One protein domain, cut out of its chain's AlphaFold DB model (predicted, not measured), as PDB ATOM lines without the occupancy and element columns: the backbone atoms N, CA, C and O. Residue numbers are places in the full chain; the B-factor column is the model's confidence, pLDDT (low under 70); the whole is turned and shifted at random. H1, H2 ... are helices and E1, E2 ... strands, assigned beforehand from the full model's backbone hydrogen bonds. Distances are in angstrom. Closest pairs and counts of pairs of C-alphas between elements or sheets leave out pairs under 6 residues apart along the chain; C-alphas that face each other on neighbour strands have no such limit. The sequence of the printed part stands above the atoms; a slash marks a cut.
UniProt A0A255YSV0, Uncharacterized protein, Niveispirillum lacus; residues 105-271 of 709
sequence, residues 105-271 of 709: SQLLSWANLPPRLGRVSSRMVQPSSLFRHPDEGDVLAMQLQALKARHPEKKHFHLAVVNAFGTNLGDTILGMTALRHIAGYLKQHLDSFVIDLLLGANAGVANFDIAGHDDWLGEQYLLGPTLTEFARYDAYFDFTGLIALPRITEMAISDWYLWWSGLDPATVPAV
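What this domain is: This is residues 105 to 271 of the 709 residues of an uncharacterized protein of Niveispirillum lacus (UniProt A0A255YSV0). A twisted wall of four parallel strands, in the order E5, E4, E3, E6, has the long helix H3 on one side, with H6 packed across H3 and H4 packed on residues 169 to 176 of H3. Beyond the E6 edge of the wall sits the small hairpin of E1 and E2, while the short H5 lies on the other side of the wall from H3. The printed part has 167 residues, with six named helices and six named strands in the order H1, E1, E2, H2, E3, H3, E4, H4, E5, H5, E6, H6; the class is mixed, helices and strands. The whole is compact, with a radius of gyration of the C-alphas of 14.9 A, and rounded, spanning 36 by 34 by 31 A.

How they stand to each other: Start at H1, residues 105 to 108; the closest C-alphas between it and E1, residues 120 to 122, are those of Leu 108 and Ser 122, 7.6 A apart. E1 forms a hairpin with E2, residues 130 to 132: they are antiparallel at 144 degrees, and N 121 and O 131 are 2.9 A apart. Next comes H2, residues 139 to 150. Look on to E3, residues 156 to 162, H3, residues 169 to 189, and E4, residues 192 to 198: these make a strand-helix-strand unit, two parallel neighbour strands with a helix between, and its crossover is right-handed. N 159 and O 194 are within hydrogen-bond range at 2.9 A. H3 is the hub, touching three helices. It touches H2, with Leu 144 and His 189 closest at 6.7 A between C-alphas, at a steep tilt of 56 degrees, the same way. With its residues 169 to 176 alone, H3 touches H4, residues 205 to 211; C-alphas 169 and 207 are the closest, 5.9 A apart, and the tilt of 36 degrees is only just steep. E4, H4 and E5, residues 217 to 221, make a second right-handed unit, with N 218 and O 195 at 2.8 A. From E5 the backbone passes H5, residues 227 to 230, to E6, residues 235 to 238, a split right-handed unit, its strands separated by E4 and E3 in the sheet; N 162 and O 237 are 2.8 A apart. E1 and E6 are near each other. H2, H3 and H4 only graze the sheet; H5 is not on it. Last, H6, residues 253 to 260, touches H3, with C-alphas 178 and 258 closest at 5.6 A, at a steep tilt of 42 degrees. Every O i to N i+4 pair is within hydrogen-bond range in H2, H4 and H6, and 15 of 17 are in H3; H1 and H5 are too short for such a pair.

Where its parts are: Find C-alpha 105 at (176.158, 247.395, 175.647), where H1 begins. H2 is 16.9 A long from first to last C-alpha, E3 19.7 A and E4 20.2 A. H3 begins at C-alpha 169, (185.974, 223.501, 158.488), and runs 29.8 A to C-alpha 189, with a kink of 26 degrees near residue 178. H4 is 10.2 A long, E5 11.9 A, E6 10.2 A and H6 10.4 A, ending at C-alpha 260, (192.884, 238.093, 168.962).

The domain as a whole: The two C-alphas farthest apart are those of Gln 106 and Val 271, at 42.1 A. The printed part has no cut. The long links are H1 to E1, of 11 residues, and E6 to H6, of 14, residues 239 to 252. The mean pLDDT of the printed part is 91.3, and no printed residue is under 70.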
ATOM      1  N   SER A 105     176.079 246.387 174.581       88.31
ATOM      2  CA  SER A 105     176.158 247.395 175.647       88.31
ATOM      3  C   SER A 105     175.200 247.116 176.810       88.31
ATOM      4  O   SER A 105     175.556 247.340 177.965       88.31
ATOM      5  N   GLN A 106     174.007 246.587 176.526       89.06
ATOM      6  CA  GLN A 106     173.034 246.191 177.545       89.06
ATOM      7  C   GLN A 106     173.449 244.891 178.241       89.06
ATOM      8  O   GLN A 106     173.257 244.753 179.442       89.06
ATOM      9  N   LEU A 107     174.058 243.948 177.517       90.69
ATOM     10  CA  LEU A 107     174.606 242.735 178.132       90.69
ATOM     11  C   LEU A 107     175.762 243.068 179.082       90.69
ATOM     12  O   LEU A 107     175.837 242.524 180.180       90.69
ATOM     13  N   LEU A 108     176.646 243.991 178.695       90.31
ATOM     14  CA  LEU A 108     177.813 244.377 179.496       90.31
ATOM     15  C   LEU A 108     177.442 245.030 180.834       90.31
ATOM     16  O   LEU A 108     178.192 244.884 181.805       90.31
ATOM     17  N   SER A 109     176.287 245.699 180.917       89.12
ATOM     18  CA  SER A 109     175.791 246.279 182.171       89.12
ATOM     19  C   SER A 109     175.256 245.231 183.156       89.12
ATOM     20  O   SER A 109     175.141 245.514 184.348       89.12
ATOM     21  N   TRP A 110     174.981 244.002 182.706       89.19
ATOM     22  CA  TRP A 110     174.415 242.962 183.560       89.19
ATOM     23  C   TRP A 110     175.447 242.373 184.520       89.19
ATOM     24  O   TRP A 110     176.358 241.674 184.092       89.19
ATOM     25  N   ALA A 111     175.310 242.606 185.827       86.94
ATOM     26  CA  ALA A 111     176.323 242.321 186.855       86.94
ATOM     27  C   ALA A 111     176.950 240.911 186.840       86.94
ATOM     28  O   ALA A 111     178.112 240.788 187.219       86.94
ATOM     29  N   ASN A 112     176.261 239.890 186.325       87.81
ATOM     30  CA  ASN A 112     176.745 238.504 186.295       87.81
ATOM     31  C   ASN A 112     177.275 238.035 184.928       87.81
ATOM     32  O   ASN A 112     177.604 236.863 184.785       87.81
ATOM     33  N   LEU A 113     177.383 238.912 183.921       91.88
ATOM     34  CA  LEU A 113     178.010 238.538 182.650       91.88
ATOM     35  C   LEU A 113     179.483 238.134 182.885       91.88
ATOM     36  O   LEU A 113     180.204 238.885 183.559       91.88
ATOM     37  N   PRO A 114     179.967 237.007 182.334       94.31
ATOM     38  CA  PRO A 114     181.376 236.656 182.447       94.31
ATOM     39  C   PRO A 114     182.265 237.735 181.806       94.31
ATOM     40  O   PRO A 114     181.841 238.407 180.862       94.31
ATOM     41  N   PRO A 115     183.494 237.951 182.299       95.81
ATOM     42  CA  PRO A 115     184.475 238.782 181.618       95.81
ATOM     43  C   PRO A 115     184.850 238.204 180.250       95.81
ATOM     44  O   PRO A 115     185.067 237.000 180.093       95.81
ATOM     45  N   ARG A 116     184.989 239.091 179.263       96.62
ATOM     46  CA  ARG A 116     185.569 238.759 177.961       96.62
ATOM     47  C   ARG A 116     187.094 238.824 178.039       96.62
ATOM     48  O   ARG A 116     187.633 239.816 178.536       96.62
ATOM     49  N   LEU A 117     187.765 237.808 177.503       97.25
ATOM     50  CA  LEU A 117     189.222 237.726 177.375       97.25
ATOM     51  C   LEU A 117     189.692 238.042 175.949       97.25
ATOM     52  O   LEU A 117     188.942 237.934 174.975       97.25
ATOM     53  N   GLY A 118     190.974 238.382 175.846       96.06
ATOM     54  CA  GLY A 118     191.694 238.632 174.607       96.06
ATOM     55  C   GLY A 118     191.874 240.112 174.286       96.06
ATOM     56  O   GLY A 118     191.865 240.983 175.157       96.06
ATOM     57  N   ARG A 119     192.061 240.397 172.998       95.06
ATOM     58  CA  ARG A 119     192.398 241.720 172.453       95.06
ATOM     59  C   ARG A 119     191.296 242.760 172.646       95.06
ATOM     60  O   ARG A 119     191.555 243.965 172.662       95.06
ATOM     61  N   VAL A 120     190.070 242.276 172.805       94.44
ATOM     62  CA  VAL A 120     188.918 243.039 173.266       94.44
ATOM     63  C   VAL A 120     188.445 242.392 174.556       94.44
ATOM     64  O   VAL A 120     187.997 241.248 174.531       94.44
ATOM     65  N   SER A 121     188.541 243.116 175.665       94.31
ATOM     66  CA  SER A 121     188.190 242.614 176.990       94.31
ATOM     67  C   SER A 121     187.034 243.388 177.601       94.31
ATOM     68  O   SER A 121     186.692 244.489 177.170       94.31
ATOM     69  N   SER A 122     186.401 242.805 178.609       93.38
ATOM     70  CA  SER A 122     185.382 243.467 179.420       93.38
ATOM     71  C   SER A 122     185.504 242.993 180.856       93.38
ATOM     72  O   SER A 122     185.999 241.896 181.106       93.38
ATOM     73  N   ARG A 123     185.078 243.817 181.819       85.12
ATOM     74  CA  ARG A 123     185.025 243.511 183.266       85.12
ATOM     75  C   ARG A 123     186.357 243.237 183.956       85.12
ATOM     76  O   ARG A 123     186.404 243.237 185.182       85.12
ATOM     77  N   MET A 124     187.422 243.063 183.187       83.94
ATOM     78  CA  MET A 124     188.800 242.989 183.657       83.94
ATOM     79  C   MET A 124     189.384 244.388 183.812       83.94
ATOM     80  O   MET A 124     189.994 244.696 184.828       83.94
ATOM     81  N   VAL A 125     189.133 245.241 182.816       80.19
ATOM     82  CA  VAL A 125     189.624 246.624 182.766       80.19
ATOM     83  C   VAL A 125     188.492 247.619 183.026       80.19
ATOM     84  O   VAL A 125     188.653 248.553 183.805       80.19
ATOM     85  N   GLN A 126     187.327 247.410 182.401       81.69
ATOM     86  CA  GLN A 126     186.160 248.290 182.525       81.69
ATOM     87  C   GLN A 126     184.893 247.477 182.858       81.69
ATOM     88  O   GLN A 126     184.578 246.542 182.121       81.69
ATOM     89  N   PRO A 127     184.150 247.791 183.941       80.88
ATOM     90  CA  PRO A 127     183.023 246.968 184.403       80.88
ATOM     91  C   PRO A 127     181.850 246.826 183.421       80.88
ATOM     92  O   PRO A 127     181.181 245.795 183.424       80.88
ATOM     93  N   SER A 128     181.591 247.843 182.599       84.50
ATOM     94  CA  SER A 128     180.355 247.969 181.809       84.50
ATOM     95  C   SER A 128     180.587 248.327 180.334       84.50
ATOM     96  O   SER A 128     179.646 248.675 179.626       84.50
ATOM     97  N   SER A 129     181.824 248.219 179.848       90.75
ATOM     98  CA  SER A 129     182.202 248.532 178.466       90.75
ATOM     99  C   SER A 129     183.313 247.615 177.961       90.75
ATOM    100  O   SER A 129     183.993 246.938 178.736       90.75
ATOM    101  N   LEU A 130     183.476 247.579 176.637       92.12
ATOM    102  CA  LEU A 130     184.598 246.900 175.999       92.12
ATOM    103  C   LEU A 130     185.845 247.780 176.048       92.12
ATOM    104  O   LEU A 130     185.785 248.970 175.743       92.12
ATOM    105  N   PHE A 131     186.981 247.161 176.336       92.81
ATOM    106  CA  PHE A 131     188.297 247.770 176.254       92.81
ATOM    107  C   PHE A 131     189.118 247.084 175.157       92.81
ATOM    108  O   PHE A 131     189.084 245.861 175.023       92.81
ATOM    109  N   ARG A 132     189.833 247.866 174.340       92.69
ATOM    110  CA  ARG A 132     190.682 247.356 173.251       92.69
ATOM    111  C   ARG A 132     192.148 247.484 173.647       92.69
ATOM    112  O   ARG A 132     192.550 248.545 174.105       92.69
ATOM    113  N   HIS A 133     192.929 246.441 173.383       92.25
ATOM    114  CA  HIS A 133     194.357 246.363 173.703       92.25
ATOM    115  C   HIS A 133     195.224 246.392 172.423       92.25
ATOM    116  O   HIS A 133     195.776 245.355 172.047       92.25
ATOM    117  N   PRO A 134     195.307 247.514 171.680       82.69
ATOM    118  CA  PRO A 134     195.881 247.530 170.329       82.69
ATOM    119  C   PRO A 134     197.356 247.102 170.272       82.69
ATOM    120  O   PRO A 134     197.703 246.305 169.399       82.69
ATOM    121  N   ASP A 135     198.172 247.557 171.232       80.50
ATOM    122  CA  ASP A 135     199.643 247.488 171.155       80.50
ATOM    123  C   ASP A 135     200.302 246.712 172.312       80.50
ATOM    124  O   ASP A 135     201.524 246.603 172.392       80.50
ATOM    125  N   GLU A 136     199.513 246.163 173.235       84.25
ATOM    126  CA  GLU A 136     200.028 245.384 174.365       84.25
ATOM    127  C   GLU A 136     200.466 243.981 173.901       84.25
ATOM    128  O   GLU A 136     199.712 243.297 173.216       84.25
ATOM    129  N   GLY A 137     201.671 243.523 174.258       75.38
ATOM    130  CA  GLY A 137     202.195 242.227 173.793       75.38
ATOM    131  C   GLY A 137     201.389 241.028 174.308       75.38
ATOM    132  O   GLY A 137     200.663 240.386 173.548       75.38
ATOM    133  N   ASP A 138     201.494 240.757 175.611       81.81
ATOM    134  CA  ASP A 138     200.865 239.612 176.279       81.81
ATOM    135  C   ASP A 138     199.754 240.067 177.237       81.81
ATOM    136  O   ASP A 138     199.937 240.242 178.444       81.81
ATOM    137  N   VAL A 139     198.584 240.317 176.658       93.62
ATOM    138  CA  VAL A 139     197.402 240.803 177.381       93.62
ATOM    139  C   VAL A 139     196.763 239.676 178.192       93.62
ATOM    140  O   VAL A 139     196.210 239.907 179.272       93.62
ATOM    141  N   LEU A 140     196.823 238.447 177.673       95.81
ATOM    142  CA  LEU A 140     196.131 237.313 178.267       95.81
ATOM    143  C   LEU A 140     196.682 236.992 179.663       95.81
ATOM    144  O   LEU A 140     195.885 236.768 180.571       95.81
ATOM    145  N   ALA A 141     198.002 237.062 179.883       94.25
ATOM    146  CA  ALA A 141     198.604 236.856 181.208       94.25
ATOM    147  C   ALA A 141     197.968 237.745 182.290       94.25
ATOM    148  O   ALA A 141     197.526 237.259 183.336       94.25
ATOM    149  N   MET A 142     197.899 239.052 182.020       93.12
ATOM    150  CA  MET A 142     197.326 240.048 182.928       93.12
ATOM    151  C   MET A 142     195.850 239.749 183.203       93.12
ATOM    152  O   MET A 142     195.397 239.803 184.349       93.12
ATOM    153  N   GLN A 143     195.093 239.401 182.163       96.19
ATOM    154  CA  GLN A 143     193.682 239.064 182.309       96.19
ATOM    155  C   GLN A 143     193.492 237.792 183.144       96.19
ATOM    156  O   GLN A 143     192.644 237.771 184.028       96.19
ATOM    157  N   LEU A 144     194.305 236.751 182.959       96.00
ATOM    158  CA  LEU A 144     194.210 235.531 183.766       96.00
ATOM    159  C   LEU A 144     194.566 235.777 185.237       96.00
ATOM    160  O   LEU A 144     193.906 235.241 186.127       96.00
ATOM    161  N   GLN A 145     195.550 236.634 185.518       93.88
ATOM    162  CA  GLN A 145     195.859 237.049 186.892       93.88
ATOM    163  C   GLN A 145     194.677 237.777 187.541       93.88
ATOM    164  O   GLN A 145     194.277 237.438 188.657       93.88
ATOM    165  N   ALA A 146     194.073 238.731 186.828       93.75
ATOM    166  CA  ALA A 146     192.877 239.419 187.297       93.75
ATOM    167  C   ALA A 146     191.689 238.452 187.472       93.75
ATOM    168  O   ALA A 146     190.903 238.615 188.403       93.75
ATOM    169  N   LEU A 147     191.575 237.411 186.638       95.06
ATOM    170  CA  LEU A 147     190.500 236.423 186.729       95.06
ATOM    171  C   LEU A 147     190.639 235.593 188.010       95.06
ATOM    172  O   LEU A 147     189.675 235.452 188.760       95.06
ATOM    173  N   LYS A 148     191.856 235.130 188.321       93.31
ATOM    174  CA  LYS A 148     192.152 234.443 189.589       93.31
ATOM    175  C   LYS A 148     191.889 235.334 190.795       93.31
ATOM    176  O   LYS A 148     191.305 234.876 191.770       93.31
ATOM    177  N   ALA A 149     192.276 236.608 190.725       93.25
ATOM    178  CA  ALA A 149     192.048 237.557 191.812       93.25
ATOM    179  C   ALA A 149     190.553 237.797 192.091       93.25
ATOM    180  O   ALA A 149     190.175 238.022 193.239       93.25
ATOM    181  N   ARG A 150     189.692 237.711 191.066       90.88
ATOM    182  CA  ARG A 150     188.225 237.778 191.215       90.88
ATOM    183  C   ARG A 150     187.628 236.515 191.839       90.88
ATOM    184  O   ARG A 150     186.572 236.593 192.462       90.88
ATOM    185  N   HIS A 151     188.301 235.374 191.696       89.06
ATOM    186  CA  HIS A 151     187.845 234.071 192.181       89.06
ATOM    187  C   HIS A 151     188.925 233.365 193.027       89.06
ATOM    188  O   HIS A 151     189.323 232.249 192.693       89.06
ATOM    189  N   PRO A 152     189.387 233.966 194.145       89.00
ATOM    190  CA  PRO A 152     190.553 233.476 194.894       89.00
ATOM    191  C   PRO A 152     190.348 232.085 195.517       89.00
ATOM    192  O   PRO A 152     191.308 231.401 195.854       89.00
ATOM    193  N   GLU A 153     189.091 231.665 195.673       87.12
ATOM    194  CA  GLU A 153     188.706 230.386 196.271       87.12
ATOM    195  C   GLU A 153     188.473 229.270 195.237       87.12
ATOM    196  O   GLU A 153     188.329 228.109 195.633       87.12
ATOM    197  N   LYS A 154     188.421 229.588 193.932       86.19
ATOM    198  CA  LYS A 154     188.187 228.600 192.866       86.19
ATOM    199  C   LYS A 154     189.483 227.895 192.473       86.19
ATOM    200  O   LYS A 154     190.514 228.532 192.283       86.19
ATOM    201  N   LYS A 155     189.401 226.571 192.298       83.19
ATOM    202  CA  LYS A 155     190.491 225.732 191.756       83.19
ATOM    203  C   LYS A 155     190.355 225.446 190.269       83.19
ATOM    204  O   LYS A 155     191.338 225.129 189.611       83.19
ATOM    205  N   HIS A 156     189.126 225.478 189.777       87.31
ATOM    206  CA  HIS A 156     188.788 225.075 188.427       87.31
ATOM    207  C   HIS A 156     188.008 226.196 187.752       87.31
ATOM    208  O   HIS A 156     187.061 226.715 188.343       87.31
ATOM    209  N   PHE A 157     188.430 226.559 186.542       92.00
ATOM    210  CA  PHE A 157     187.853 227.647 185.761       92.00
ATOM    211  C   PHE A 157     187.138 227.111 184.523       92.00
ATOM    212  O   PHE A 157     187.715 226.355 183.745       92.00
ATOM    213  N   HIS A 158     185.904 227.548 184.307       91.62
ATOM    214  CA  HIS A 158     185.104 227.152 183.155       91.62
ATOM    215  C   HIS A 158     185.047 228.284 182.136       91.62
ATOM    216  O   HIS A 158     184.505 229.353 182.410       91.62
ATOM    217  N   LEU A 159     185.618 228.067 180.956       96.31
ATOM    218  CA  LEU A 159     185.676 229.070 179.899       96.31
ATOM    219  C   LEU A 159     184.772 228.687 178.728       96.31
ATOM    220  O   LEU A 159     184.569 227.509 178.451       96.31
ATOM    221  N   ALA A 160     184.288 229.689 177.997       96.12
ATOM    222  CA  ALA A 160     183.572 229.492 176.738       96.12
ATOM    223  C   ALA A 160     184.312 230.109 175.546       96.12
ATOM    224  O   ALA A 160     184.969 231.144 175.669       96.12
ATOM    225  N   VAL A 161     184.127 229.531 174.360       96.88
ATOM    226  CA  VAL A 161     184.465 230.166 173.078       96.88
ATOM    227  C   VAL A 161     183.182 230.405 172.283       96.88
ATOM    228  O   VAL A 161     182.581 229.474 171.745       96.88
ATOM    229  N   VAL A 162     182.752 231.666 172.214       94.69
ATOM    230  CA  VAL A 162     181.528 232.109 171.531       94.69
ATOM    231  C   VAL A 162     181.742 232.167 170.019       94.69
ATOM    232  O   VAL A 162     182.737 232.730 169.556       94.69
ATOM    233  N   ASN A 163     180.794 231.600 169.260       89.88
ATOM    234  CA  ASN A 163     180.868 231.367 167.811       89.88
ATOM    235  C   ASN A 163     182.058 230.473 167.401       89.88
ATOM    236  O   ASN A 163     182.354 230.358 166.213       89.88
ATOM    237  N   ALA A 164     182.742 229.855 168.379       87.69
ATOM    238  CA  ALA A 164     183.971 229.082 168.228       87.69
ATOM    239  C   ALA A 164     184.939 229.727 167.222       87.69
ATOM    240  O   ALA A 164     185.549 230.746 167.517       87.69
ATOM    241  N   PHE A 165     185.040 229.164 166.020       90.56
ATOM    242  CA  PHE A 165     185.860 229.679 164.923       90.56
ATOM    243  C   PHE A 165     185.032 229.816 163.639       90.56
ATOM    244  O   PHE A 165     185.526 229.633 162.535       90.56
ATOM    245  N   GLY A 166     183.734 230.092 163.777       86.62
ATOM    246  CA  GLY A 166     182.775 230.100 162.680       86.62
ATOM    247  C   GLY A 166     182.365 228.700 162.215       86.62
ATOM    248  O   GLY A 166     182.587 227.690 162.878       86.62
ATOM    249  N   THR A 167     181.720 228.645 161.050       87.38
ATOM    250  CA  THR A 167     181.071 227.426 160.540       87.38
ATOM    251  C   THR A 167     181.912 226.664 159.519       87.38
ATOM    252  O   THR A 167     181.628 225.498 159.242       87.38
ATOM    253  N   ASN A 168     182.960 227.275 158.959       92.00
ATOM    254  CA  ASN A 168     183.806 226.605 157.977       92.00
ATOM    255  C   ASN A 168     184.788 225.644 158.654       92.00
ATOM    256  O   ASN A 168     185.368 225.931 159.701       92.00
ATOM    257  N   LEU A 169     185.048 224.520 157.988       94.75
ATOM    258  CA  LEU A 169     185.974 223.501 158.488       94.75
ATOM    259  C   LEU A 169     187.427 223.999 158.552       94.75
ATOM    260  O   LEU A 169     188.157 223.627 159.465       94.75
ATOM    261  N   GLY A 170     187.843 224.839 157.595       94.69
ATOM    262  CA  GLY A 170     189.187 225.426 157.579       94.69
ATOM    263  C   GLY A 170     189.427 226.350 158.771       94.69
ATOM    264  O   GLY A 170     190.398 226.164 159.501       94.69
ATOM    265  N   ASP A 171     188.477 227.253 159.027       94.06
ATOM    266  CA  ASP A 171     188.511 228.156 160.179       94.06
ATOM    267  C   ASP A 171     188.529 227.366 161.500       94.06
ATOM    268  O   ASP A 171     189.300 227.686 162.400       94.06
ATOM    269  N   THR A 172     187.774 226.261 161.582       95.25
ATOM    270  CA  THR A 172     187.781 225.370 162.758       95.25
ATOM    271  C   THR A 172     189.149 224.731 162.994       95.25
ATOM    272  O   THR A 172     189.621 224.733 164.127       95.25
ATOM    273  N   ILE A 173     189.817 224.208 161.956       96.06
ATOM    274  CA  ILE A 173     191.171 223.647 162.110       96.06
ATOM    275  C   ILE A 173     192.149 224.724 162.596       96.06
ATOM    276  O   ILE A 173     192.876 224.495 163.562       96.06
ATOM    277  N   LEU A 174     192.160 225.889 161.943       95.62
ATOM    278  CA  LEU A 174     193.072 226.989 162.266       95.62
ATOM    279  C   LEU A 174     192.857 227.508 163.690       95.62
ATOM    280  O   LEU A 174     193.812 227.671 164.451       95.62
ATOM    281  N   GLY A 175     191.597 227.720 164.064       96.25
ATOM    282  CA  GLY A 175     191.224 228.162 165.396       96.25
ATOM    283  C   GLY A 175     191.593 227.144 166.470       96.25
ATOM    284  O   GLY A 175     192.159 227.524 167.490       96.25
ATOM    285  N   MET A 176     191.405 225.842 166.220       96.56
ATOM    286  CA  MET A 176     191.848 224.789 167.144       96.56
ATOM    287  C   MET A 176     193.373 224.721 167.284       96.56
ATOM    288  O   MET A 176     193.874 224.423 168.368       96.56
ATOM    289  N   THR A 177     194.130 225.014 166.224       96.44
ATOM    290  CA  THR A 177     195.592 225.142 166.308       96.44
ATOM    291  C   THR A 177     195.988 226.250 167.281       96.44
ATOM    292  O   THR A 177     196.812 226.015 168.164       96.44
ATOM    293  N   ALA A 178     195.362 227.424 167.191       96.81
ATOM    294  CA  ALA A 178     195.591 228.505 168.148       96.81
ATOM    295  C   ALA A 178     195.066 228.167 169.554       96.81
ATOM    296  O   ALA A 178     195.751 228.425 170.544       96.81
ATOM    297  N   LEU A 179     193.898 227.527 169.662       97.50
ATOM    298  CA  LEU A 179     193.288 227.173 170.944       97.50
ATOM    299  C   LEU A 179     194.128 226.177 171.739       97.50
ATOM    300  O   LEU A 179     194.197 226.299 172.953       97.50
ATOM    301  N   ARG A 180     194.842 225.253 171.086       96.44
ATOM    302  CA  ARG A 180     195.810 224.376 171.769       96.44
ATOM    303  C   ARG A 180     196.945 225.158 172.431       96.44
ATOM    304  O   ARG A 180     197.368 224.790 173.526       96.44
ATOM    305  N   HIS A 181     197.411 226.243 171.809       96.38
ATOM    306  CA  HIS A 181     198.399 227.143 172.423       96.38
ATOM    307  C   HIS A 181     197.803 227.930 173.573       96.38
ATOM    308  O   HIS A 181     198.407 227.998 174.637       96.38
ATOM    309  N   ILE A 182     196.592 228.455 173.387       96.94
ATOM    310  CA  ILE A 182     195.857 229.153 174.442       96.94
ATOM    311  C   ILE A 182     195.617 228.214 175.629       96.94
ATOM    312  O   ILE A 182     195.862 228.610 176.756       96.94
ATOM    313  N   ALA A 183     195.233 226.957 175.411       97.00
ATOM    314  CA  ALA A 183     195.065 225.955 176.462       97.00
ATOM    315  C   ALA A 183     196.390 225.629 177.169       97.00
ATOM    316  O   ALA A 183     196.444 225.568 178.398       97.00
ATOM    317  N   GLY A 184     197.482 225.479 176.412       96.00
ATOM    318  CA  GLY A 184     198.825 225.339 176.978       96.00
ATOM    319  C   GLY A 184     199.215 226.532 177.855       96.00
ATOM    320  O   GLY A 184     199.792 226.344 178.923       96.00
ATOM    321  N   TYR A 185     198.838 227.738 177.436       95.56
ATOM    322  CA  TYR A 185     199.035 228.973 178.183       95.56
ATOM    323  C   TYR A 185     198.145 229.030 179.436       95.56
ATOM    324  O   TYR A 185     198.639 229.239 180.537       95.56
ATOM    325  N   LEU A 186     196.848 228.721 179.325       96.88
ATOM    326  CA  LEU A 186     195.918 228.627 180.456       96.88
ATOM    327  C   LEU A 186     196.434 227.664 181.529       96.88
ATOM    328  O   LEU A 186     196.401 228.006 182.706       96.88
ATOM    329  N   LYS A 187     196.997 226.514 181.137       95.56
ATOM    330  CA  LYS A 187     197.588 225.528 182.059       95.56
ATOM    331  C   LYS A 187     198.771 226.070 182.869       95.56
ATOM    332  O   LYS A 187     199.050 225.561 183.949       95.56
ATOM    333  N   GLN A 188     199.483 227.074 182.359       95.50
ATOM    334  CA  GLN A 188     200.585 227.721 183.082       95.50
ATOM    335  C   GLN A 188     200.079 228.723 184.129       95.50
ATOM    336  O   GLN A 188     200.792 229.022 185.085       95.50
ATOM    337  N   HIS A 189     198.856 229.234 183.966       94.44
ATOM    338  CA  HIS A 189     198.302 230.296 184.805       94.44
ATOM    339  C   HIS A 189     197.192 229.817 185.751       94.44
ATOM    340  O   HIS A 189     197.066 230.352 186.857       94.44
ATOM    341  N   LEU A 190     196.403 228.817 185.361       93.56
ATOM    342  CA  LEU A 190     195.252 228.286 186.094       93.56
ATOM    343  C   LEU A 190     195.547 226.867 186.598       93.56
ATOM    344  O   LEU A 190     196.122 226.063 185.870       93.56
ATOM    345  N   ASP A 191     195.121 226.547 187.826       87.94
ATOM    346  CA  ASP A 191     195.364 225.225 188.429       87.94
ATOM    347  C   ASP A 191     194.607 224.111 187.692       87.94
ATOM    348  O   ASP A 191     195.105 222.997 187.520       87.94
ATOM    349  N   SER A 192     193.393 224.419 187.240       88.31
ATOM    350  CA  SER A 192     192.563 223.547 186.422       88.31
ATOM    351  C   SER A 192     191.580 224.387 185.609       88.31
ATOM    352  O   SER A 192     191.146 225.451 186.058       88.31
ATOM    353  N   PHE A 193     191.235 223.926 184.411       92.25
ATOM    354  CA  PHE A 193     190.242 224.580 183.573       92.25
ATOM    355  C   PHE A 193     189.591 223.600 182.599       92.25
ATOM    356  O   PHE A 193     190.139 222.530 182.330       92.25
ATOM    357  N   VAL A 194     188.460 224.021 182.047       91.50
ATOM    358  CA  VAL A 194     187.782 223.376 180.923       91.50
ATOM    359  C   VAL A 194     187.256 224.445 179.965       91.50
ATOM    360  O   VAL A 194     186.922 225.556 180.392       91.50
ATOM    361  N   ILE A 195     187.224 224.140 178.667       94.62
ATOM    362  CA  ILE A 195     186.744 225.064 177.631       94.62
ATOM    363  C   ILE A 195     185.575 224.452 176.867       94.62
ATOM    364  O   ILE A 195     185.754 223.454 176.170       94.62
ATOM    365  N   ASP A 196     184.419 225.107 176.913       93.25
ATOM    366  CA  ASP A 196     183.276 224.762 176.071       93.25
ATOM    367  C   ASP A 196     183.310 225.543 174.753       93.25
ATOM    368  O   ASP A 196     183.651 226.732 174.708       93.25
ATOM    369  N   LEU A 197     182.907 224.892 173.660       93.81
ATOM    370  CA  LEU A 197     182.798 225.531 172.346       93.81
ATOM    371  C   LEU A 197     181.340 225.792 171.998       93.81
ATOM    372  O   LEU A 197     180.547 224.863 171.847       93.81
ATOM    373  N   LEU A 198     180.991 227.058 171.788       92.94
ATOM    374  CA  LEU A 198     179.672 227.467 171.318       92.94
ATOM    375  C   LEU A 198     179.752 227.671 169.801       92.94
ATOM    376  O   LEU A 198     180.021 228.769 169.326       92.94
ATOM    377  N   LEU A 199     179.583 226.587 169.042       87.94
ATOM    378  CA  LEU A 199     179.860 226.516 167.597       87.94
ATOM    379  C   LEU A 199     178.812 227.225 166.723       87.94
ATOM    380  O   LEU A 199     179.097 227.583 165.583       87.94
ATOM    381  N   GLY A 200     177.601 227.410 167.246       84.56
ATOM    382  CA  GLY A 200     176.505 228.065 166.541       84.56
ATOM    383  C   GLY A 200     175.633 227.125 165.712       84.56
ATOM    384  O   GLY A 200     176.049 226.043 165.284       84.56
ATOM    385  N   ALA A 201     174.396 227.561 165.459       83.19
ATOM    386  CA  ALA A 201     173.337 226.718 164.896       83.19
ATOM    387  C   ALA A 201     173.645 226.238 163.471       83.19
ATOM    388  O   ALA A 201     173.103 225.232 163.005       83.19
ATOM    389  N   ASN A 202     174.541 226.944 162.781       84.00
ATOM    390  CA  ASN A 202     174.975 226.624 161.432       84.00
ATOM    391  C   ASN A 202     176.189 225.696 161.358       84.00
ATOM    392  O   ASN A 202     176.442 225.172 160.271       84.00
ATOM    393  N   ALA A 203     176.878 225.414 162.466       86.06
ATOM    394  CA  ALA A 203     177.994 224.478 162.461       86.06
ATOM    395  C   ALA A 203     177.548 223.062 162.057       86.06
ATOM    396  O   ALA A 203     176.459 222.586 162.405       86.06
ATOM    397  N   GLY A 204     178.377 222.391 161.261       84.38
ATOM    398  CA  GLY A 204     178.143 221.017 160.835       84.38
ATOM    399  C   GLY A 204     178.723 220.015 161.830       84.38
ATOM    400  O   GLY A 204     179.633 220.337 162.587       84.38
ATOM    401  N   VAL A 205     178.257 218.761 161.777       84.50
ATOM    402  CA  VAL A 205     178.813 217.648 162.581       84.50
ATOM    403  C   VAL A 205     180.330 217.521 162.394       84.50
ATOM    404  O   VAL A 205     181.055 217.235 163.337       84.50
ATOM    405  N   ALA A 206     180.823 217.822 161.194       89.00
ATOM    406  CA  ALA A 206     182.245 217.815 160.884       89.00
ATOM    407  C   ALA A 206     183.071 218.810 161.721       89.00
ATOM    408  O   ALA A 206     184.225 218.519 162.020       89.00
ATOM    409  N   ASN A 207     182.511 219.957 162.127       91.25
ATOM    410  CA  ASN A 207     183.212 220.891 163.012       91.25
ATOM    411  C   ASN A 207     183.457 220.256 164.392       91.25
ATOM    412  O   ASN A 207     184.540 220.416 164.946       91.25
ATOM    413  N   PHE A 208     182.498 219.468 164.896       85.94
ATOM    414  CA  PHE A 208     182.631 218.741 166.166       85.94
ATOM    415  C   PHE A 208     183.720 217.679 166.101       85.94
ATOM    416  O   PHE A 208     184.531 217.561 167.017       85.94
ATOM    417  N   ASP A 209     183.749 216.921 165.002       85.25
ATOM    418  CA  ASP A 209     184.762 215.889 164.785       85.25
ATOM    419  C   ASP A 209     186.171 216.502 164.699       85.25
ATOM    420  O   ASP A 209     187.136 215.912 165.171       85.25
ATOM    421  N   ILE A 210     186.313 217.706 164.134       90.06
ATOM    422  CA  ILE A 210     187.605 218.407 164.081       90.06
ATOM    423  C   ILE A 210     188.025 218.907 165.469       90.06
ATOM    424  O   ILE A 210     189.192 218.768 165.845       90.06
ATOM    425  N   ALA A 211     187.100 219.517 166.209       88.69
ATOM    426  CA  ALA A 211     187.411 220.210 167.453       88.69
ATOM    427  C   ALA A 211     187.505 219.287 168.676       88.69
ATOM    428  O   ALA A 211     188.182 219.630 169.637       88.69
ATOM    429  N   GLY A 212     186.858 218.120 168.650       81.81
ATOM    430  CA  GLY A 212     186.508 217.407 169.877       81.81
ATOM    431  C   GLY A 212     187.631 216.744 170.664       81.81
ATOM    432  O   GLY A 212     187.433 216.428 171.817       81.81
ATOM    433  N   HIS A 213     188.799 216.479 170.100       84.75
ATOM    434  CA  HIS A 213     189.644 215.399 170.629       84.75
ATOM    435  C   HIS A 213     190.657 215.771 171.723       84.75
ATOM    436  O   HIS A 213     191.444 214.911 172.122       84.75
ATOM    437  N   ASP A 214     190.685 217.021 172.177       87.94
ATOM    438  CA  ASP A 214     191.644 217.486 173.182       87.94
ATOM    439  C   ASP A 214     191.059 217.368 174.613       87.94
ATOM    440  O   ASP A 214     189.863 217.536 174.823       87.94
ATOM    441  N   ASP A 215     191.889 217.037 175.608       84.69
ATOM    442  CA  ASP A 215     191.476 216.626 176.969       84.69
ATOM    443  C   ASP A 215     190.969 217.762 177.872       84.69
ATOM    444  O   ASP A 215     190.237 217.519 178.827       84.69
ATOM    445  N   TRP A 216     191.355 218.997 177.569       89.94
ATOM    446  CA  TRP A 216     190.892 220.225 178.226       89.94
ATOM    447  C   TRP A 216     189.579 220.764 177.640       89.94
ATOM    448  O   TRP A 216     189.077 221.804 178.080       89.94
ATOM    449  N   LEU A 217     189.040 220.098 176.618       90.25
ATOM    450  CA  LEU A 217     187.778 220.467 176.005       90.25
ATOM    451  C   LEU A 217     186.608 219.923 176.828       90.25
ATOM    452  O   LEU A 217     186.579 218.746 177.186       90.25
ATOM    453  N   GLY A 218     185.634 220.785 177.091       86.62
ATOM    454  CA  GLY A 218     184.371 220.417 177.707       86.62
ATOM    455  C   GLY A 218     183.306 220.105 176.665       86.62
ATOM    456  O   GLY A 218     183.518 219.364 175.700       86.62
ATOM    457  N   GLU A 219     182.128 220.675 176.871       84.94
ATOM    458  CA  GLU A 219     180.975 220.457 176.014       84.94
ATOM    459  C   GLU A 219     181.040 221.315 174.743       84.94
ATOM    460  O   GLU A 219     181.606 222.408 174.685       84.94
ATOM    461  N   GLN A 220     180.416 220.804 173.685       87.25
ATOM    462  CA  GLN A 220     180.289 221.509 172.416       87.25
ATOM    463  C   GLN A 220     178.813 221.752 172.121       87.25
ATOM    464  O   GLN A 220     178.021 220.813 172.012       87.25
ATOM    465  N   TYR A 221     178.441 223.015 171.947       85.69
ATOM    466  CA  TYR A 221     177.057 223.438 171.802       85.69
ATOM    467  C   TYR A 221     176.770 223.937 170.387       85.69
ATOM    468  O   TYR A 221     177.464 224.803 169.854       85.69
ATOM    469  N   LEU A 222     175.694 223.413 169.794       85.06
ATOM    470  CA  LEU A 222     175.109 223.948 168.559       85.06
ATOM    471  C   LEU A 222     174.249 225.187 168.809       85.06
ATOM    472  O   LEU A 222     174.029 225.960 167.889       85.06
ATOM    473  N   LEU A 223     173.715 225.343 170.018       86.62
ATOM    474  CA  LEU A 223     172.724 226.364 170.341       86.62
ATOM    475  C   LEU A 223     173.203 227.215 171.503       86.62
ATOM    476  O   LEU A 223     173.899 226.734 172.397       86.62
ATOM    477  N   GLY A 224     172.812 228.478 171.467       87.50
ATOM    478  CA  GLY A 224     173.198 229.481 172.429       87.50
ATOM    479  C   GLY A 224     172.645 229.175 173.810       87.50
ATOM    480  O   GLY A 224     171.459 228.853 173.937       87.50
ATOM    481  N   PRO A 225     173.450 229.278 174.873       91.12
ATOM    482  CA  PRO A 225     172.918 229.207 176.223       91.12
ATOM    483  C   PRO A 225     171.960 230.376 176.475       91.12
ATOM    484  O   PRO A 225     172.046 231.440 175.851       91.12
ATOM    485  N   THR A 226     171.046 230.195 177.420       90.62
ATOM    486  CA  THR A 226     170.369 231.339 178.036       90.62
ATOM    487  C   THR A 226     171.393 232.242 178.729       90.62
ATOM    488  O   THR A 226     172.481 231.796 179.092       90.62
ATOM    489  N   LEU A 227     171.059 233.507 178.970       90.12
ATOM    490  CA  LEU A 227     171.946 234.439 179.659       90.12
ATOM    491  C   LEU A 227     172.278 233.942 181.081       90.12
ATOM    492  O   LEU A 227     173.415 234.061 181.530       90.12
ATOM    493  N   THR A 228     171.323 233.287 181.750       86.88
ATOM    494  CA  THR A 228     171.537 232.617 183.048       86.88
ATOM    495  C   THR A 228     172.508 231.437 182.961       86.88
ATOM    496  O   THR A 228     173.330 231.252 183.855       86.88
ATOM    497  N   GLU A 229     172.432 230.626 181.906       87.50
ATOM    498  CA  GLU A 229     173.399 229.546 181.672       87.50
ATOM    499  C   GLU A 229     174.780 230.106 181.314       87.50
ATOM    500  O   GLU A 229     175.785 229.604 181.807       87.50
ATOM    501  N   PHE A 230     174.835 231.179 180.523       91.12
ATOM    502  CA  PHE A 230     176.080 231.833 180.127       91.12
ATOM    503  C   PHE A 230     176.803 232.504 181.304       91.12
ATOM    504  O   PHE A 230     178.029 232.503 181.350       91.12
ATOM    505  N   ALA A 231     176.075 233.015 182.302       89.88
ATOM    506  CA  ALA A 231     176.662 233.547 183.540       89.88
ATOM    507  C   ALA A 231     177.422 232.528 184.392       89.88
ATOM    508  O   ALA A 231     178.059 232.916 185.370       89.88
ATOM    509  N   ARG A 232     177.333 231.235 184.072       87.25
ATOM    510  CA  ARG A 232     178.059 230.196 184.808       87.25
ATOM    511  C   ARG A 232     179.517 230.082 184.385       87.25
ATOM    512  O   ARG A 232     180.318 229.585 185.166       87.25
ATOM    513  N   TYR A 233     179.867 230.565 183.192       92.50
ATOM    514  CA  TYR A 233     181.261 230.632 182.775       92.50
ATOM    515  C   TYR A 233     182.028 231.647 183.626       92.50
ATOM    516  O   TYR A 233     181.508 232.696 184.000       92.50
ATOM    517  N   ASP A 234     183.295 231.355 183.892       94.00
ATOM    518  CA  ASP A 234     184.216 232.268 184.566       94.00
ATOM    519  C   ASP A 234     184.751 233.335 183.617       94.00
ATOM    520  O   ASP A 234     185.066 234.444 184.039       94.00
ATOM    521  N   ALA A 235     184.874 233.002 182.332       96.81
ATOM    522  CA  ALA A 235     185.327 233.907 181.292       96.81
ATOM    523  C   ALA A 235     184.969 233.370 179.901       96.81
ATOM    524  O   ALA A 235     184.626 232.198 179.742       96.81
ATOM    525  N   TYR A 236     185.084 234.204 178.869       97.62
ATOM    526  CA  TYR A 236     184.883 233.747 177.494       97.62
ATOM    527  C   TYR A 236     185.774 234.458 176.472       97.62
ATOM    528  O   TYR A 236     186.168 235.610 176.654       97.62
ATOM    529  N   PHE A 237     186.035 233.772 175.360       97.50
ATOM    530  CA  PHE A 237     186.557 234.349 174.122       97.50
ATOM    531  C   PHE A 237     185.412 234.522 173.121       97.50
ATOM    532  O   PHE A 237     184.503 233.695 173.072       97.50
ATOM    533  N   ASP A 238     185.447 235.581 172.311       95.19
ATOM    534  CA  ASP A 238     184.388 235.880 171.338       95.19
ATOM    535  C   ASP A 238     184.951 236.049 169.930       95.19
ATOM    536  O   ASP A 238     185.738 236.967 169.668       95.19
ATOM    537  N   PHE A 239     184.497 235.176 169.035       94.38
ATOM    538  CA  PHE A 239     184.802 235.173 167.608       94.38
ATOM    539  C   PHE A 239     183.550 235.433 166.757       94.38
ATOM    540  O   PHE A 239     183.513 235.113 165.565       94.38
ATOM    541  N   THR A 240     182.489 235.990 167.346       90.38
ATOM    542  CA  THR A 240     181.284 236.393 166.612       90.38
ATOM    543  C   THR A 240     181.659 237.378 165.513       90.38
ATOM    544  O   THR A 240     182.331 238.378 165.760       90.38
ATOM    545  N   GLY A 241     181.221 237.097 164.284       88.12
ATOM    546  CA  GLY A 241     181.561 237.927 163.128       88.12
ATOM    547  C   GLY A 241     183.011 237.784 162.661       88.12
ATOM    548  O   GLY A 241     183.502 238.698 162.014       88.12
ATOM    549  N   LEU A 242     183.669 236.655 162.963       90.56
ATOM    550  CA  LEU A 242     185.062 236.302 162.645       90.56
ATOM    551  C   LEU A 242     185.700 237.072 161.470       90.56
ATOM    552  O   LEU A 242     186.653 237.816 161.663       90.56
ATOM    553  N   ILE A 243     185.157 236.931 160.258       89.81
ATOM    554  CA  ILE A 243     185.728 237.506 159.025       89.81
ATOM    555  C   ILE A 243     185.651 239.038 158.921       89.81
ATOM    556  O   ILE A 243     186.265 239.620 158.033       89.81
ATOM    557  N   ALA A 244     184.872 239.681 159.788       90.56
ATOM    558  CA  ALA A 244     184.744 241.130 159.899       90.56
ATOM    559  C   ALA A 244     185.539 241.690 161.090       90.56
ATOM    560  O   ALA A 244     185.514 242.898 161.336       90.56
ATOM    561  N   LEU A 245     186.219 240.831 161.855       92.25
ATOM    562  CA  LEU A 245     187.018 241.277 162.984       92.25
ATOM    563  C   LEU A 245     188.291 241.991 162.501       92.25
ATOM    564  O   LEU A 245     188.834 241.659 161.443       92.25
ATOM    565  N   PRO A 246     188.787 242.982 163.264       91.75
ATOM    566  CA  PRO A 246     189.936 243.779 162.857       91.75
ATOM    567  C   PRO A 246     191.165 242.929 162.530       91.75
ATOM    568  O   PRO A 246     191.460 241.959 163.230       91.75
ATOM    569  N   ARG A 247     191.926 243.366 161.521       91.69
ATOM    570  CA  ARG A 247     193.258 242.850 161.169       91.69
ATOM    571  C   ARG A 247     193.325 241.389 160.705       91.69
ATOM    572  O   ARG A 247     194.426 240.872 160.532       91.69
ATOM    573  N   ILE A 248     192.193 240.722 160.465       91.81
ATOM    574  CA  ILE A 248     192.174 239.307 160.049       91.81
ATOM    575  C   ILE A 248     192.891 239.046 158.712       91.81
ATOM    576  O   ILE A 248     193.354 237.937 158.465       91.81
ATOM    577  N   THR A 249     193.039 240.070 157.871       91.56
ATOM    578  CA  THR A 249     193.765 240.013 156.591       91.56
ATOM    579  C   THR A 249     195.145 240.682 156.627       91.56
ATOM    580  O   THR A 249     195.794 240.786 155.589       91.56
ATOM    581  N   GLU A 250     195.604 241.156 157.789       91.88
ATOM    582  CA  GLU A 250     196.871 241.898 157.931       91.88
ATOM    583  C   GLU A 250     198.044 241.029 158.403       91.88
ATOM    584  O   GLU A 250     199.185 241.489 158.427       91.88
ATOM    585  N   MET A 251     197.784 239.790 158.815       93.19
ATOM    586  CA  MET A 251     198.793 238.857 159.318       93.19
ATOM    587  C   MET A 251     198.434 237.418 158.943       93.19
ATOM    588  O   MET A 251     197.342 237.154 158.438       93.19
ATOM    589  N   ALA A 252     199.348 236.478 159.197       95.00
ATOM    590  CA  ALA A 252     199.054 235.060 159.027       95.00
ATOM    591  C   ALA A 252     197.817 234.678 159.852       95.00
ATOM    592  O   ALA A 252     197.695 235.070 161.013       95.00
ATOM    593  N   ILE A 253     196.904 233.892 159.279       94.62
ATOM    594  CA  ILE A 253     195.596 233.661 159.915       94.62
ATOM    595  C   ILE A 253     195.748 232.955 161.275       94.62
ATOM    596  O   ILE A 253     195.042 233.284 162.226       94.62
ATOM    597  N   SER A 254     196.705 232.034 161.416       94.88
ATOM    598  CA  SER A 254     197.005 231.397 162.708       94.88
ATOM    599  C   SER A 254     197.544 232.383 163.751       94.88
ATOM    600  O   SER A 254     197.204 232.267 164.928       94.88
ATOM    601  N   ASP A 255     198.334 233.373 163.329       96.19
ATOM    602  CA  ASP A 255     198.816 234.441 164.208       96.19
ATOM    603  C   ASP A 255     197.681 235.359 164.630       96.19
ATOM    604  O   ASP A 255     197.622 235.760 165.787       96.19
ATOM    605  N   TRP A 256     196.744 235.636 163.724       96.19
ATOM    606  CA  TRP A 256     195.578 236.443 164.040       96.19
ATOM    607  C   TRP A 256     194.737 235.819 165.160       96.19
ATOM    608  O   TRP A 256     194.357 236.534 166.084       96.19
ATOM    609  N   TYR A 257     194.504 234.499 165.149       97.06
ATOM    610  CA  TYR A 257     193.779 233.830 166.239       97.06
ATOM    611  C   TYR A 257     194.498 233.977 167.589       97.06
ATOM    612  O   TYR A 257     193.862 234.304 168.590       97.06
ATOM    613  N   LEU A 258     195.822 233.784 167.618       96.62
ATOM    614  CA  LEU A 258     196.634 233.972 168.828       96.62
ATOM    615  C   LEU A 258     196.564 235.427 169.317       96.62
ATOM    616  O   LEU A 258     196.272 235.681 170.487       96.62
ATOM    617  N   TRP A 259     196.759 236.377 168.399       95.94
ATOM    618  CA  TRP A 259     196.705 237.810 168.666       95.94
ATOM    619  C   TRP A 259     195.339 238.247 169.192       95.94
ATOM    620  O   TRP A 259     195.270 238.992 170.174       95.94
ATOM    621  N   TRP A 260     194.255 237.777 168.572       96.44
ATOM    622  CA  TRP A 260     192.884 238.093 168.962       96.44
ATOM    623  C   TRP A 260     192.558 237.570 170.360       96.44
ATOM    624  O   TRP A 260     191.918 238.265 171.150       96.44
ATOM    625  N   SER A 261     193.079 236.395 170.710       96.50
ATOM    626  CA  SER A 261     192.985 235.824 172.055       96.50
ATOM    627  C   SER A 261     193.933 236.459 173.077       96.50
ATOM    628  O   SER A 261     193.927 236.056 174.236       96.50
ATOM    629  N   GLY A 262     194.691 237.491 172.694       95.44
ATOM    630  CA  GLY A 262     195.515 238.290 173.605       95.44
ATOM    631  C   GLY A 262     196.935 237.768 173.817       95.44
ATOM    632  O   GLY A 262     197.625 238.306 174.680       95.44
ATOM    633  N   LEU A 263     197.372 236.768 173.047       95.06
ATOM    634  CA  LEU A 263     198.759 236.299 173.032       95.06
ATOM    635  C   LEU A 263     199.589 237.077 172.008       95.06
ATOM    636  O   LEU A 263     199.060 237.564 171.009       95.06
ATOM    637  N   ASP A 264     200.901 237.142 172.228       93.94
ATOM    638  CA  ASP A 264     201.851 237.589 171.210       93.94
ATOM    639  C   ASP A 264     202.212 236.410 170.287       93.94
ATOM    640  O   ASP A 264     202.876 235.464 170.735       93.94
ATOM    641  N   PRO A 265     201.834 236.436 168.993       94.56
ATOM    642  CA  PRO A 265     202.142 235.346 168.074       94.56
ATOM    643  C   PRO A 265     203.643 235.099 167.890       94.56
ATOM    644  O   PRO A 265     204.021 233.981 167.535       94.56
ATOM    645  N   ALA A 266     204.504 236.094 168.124       93.94
ATOM    646  CA  ALA A 266     205.955 235.942 168.005       93.94
ATOM    647  C   ALA A 266     206.543 235.016 169.084       93.94
ATOM    648  O   ALA A 266     207.595 234.413 168.872       93.94
ATOM    649  N   THR A 267     205.850 234.855 170.214       93.12
ATOM    650  CA  THR A 267     206.269 233.961 171.309       93.12
ATOM    651  C   THR A 267     205.974 232.487 171.027       93.12
ATOM    652  O   THR A 267     206.548 231.603 171.664       93.12
ATOM    653  N   VAL A 268     205.110 232.199 170.050       94.56
ATOM    654  CA  VAL A 268     204.741 230.835 169.667       94.56
ATOM    655  C   VAL A 268     205.654 230.361 168.528       94.56
ATOM    656  O   VAL A 268     205.677 230.987 167.464       94.56
ATOM    657  N   PRO A 269     206.384 229.238 168.681       94.62
ATOM    658  CA  PRO A 269     207.252 228.728 167.625       94.62
ATOM    659  C   PRO A 269     206.483 228.406 166.338       94.62
ATOM    660  O   PRO A 269     205.426 227.776 166.375       94.62
ATOM    661  N   ALA A 270     207.051 228.760 165.182       93.44
ATOM    662  CA  ALA A 270     206.443 228.536 163.866       93.44
ATOM    663  C   ALA A 270     206.027 227.071 163.629       93.44
ATOM    664  O   ALA A 270     204.927 226.805 163.151       93.44
ATOM    665  N   VAL A 271     206.871 226.110 164.026       91.81
ATOM    666  CA  VAL A 271     206.580 224.667 163.904       91.81
ATOM    667  C   VAL A 271     205.336 224.248 164.689       91.81
ATOM    668  O   VAL A 271     204.622 223.333 164.287       91.81
TER     669      VAL A 271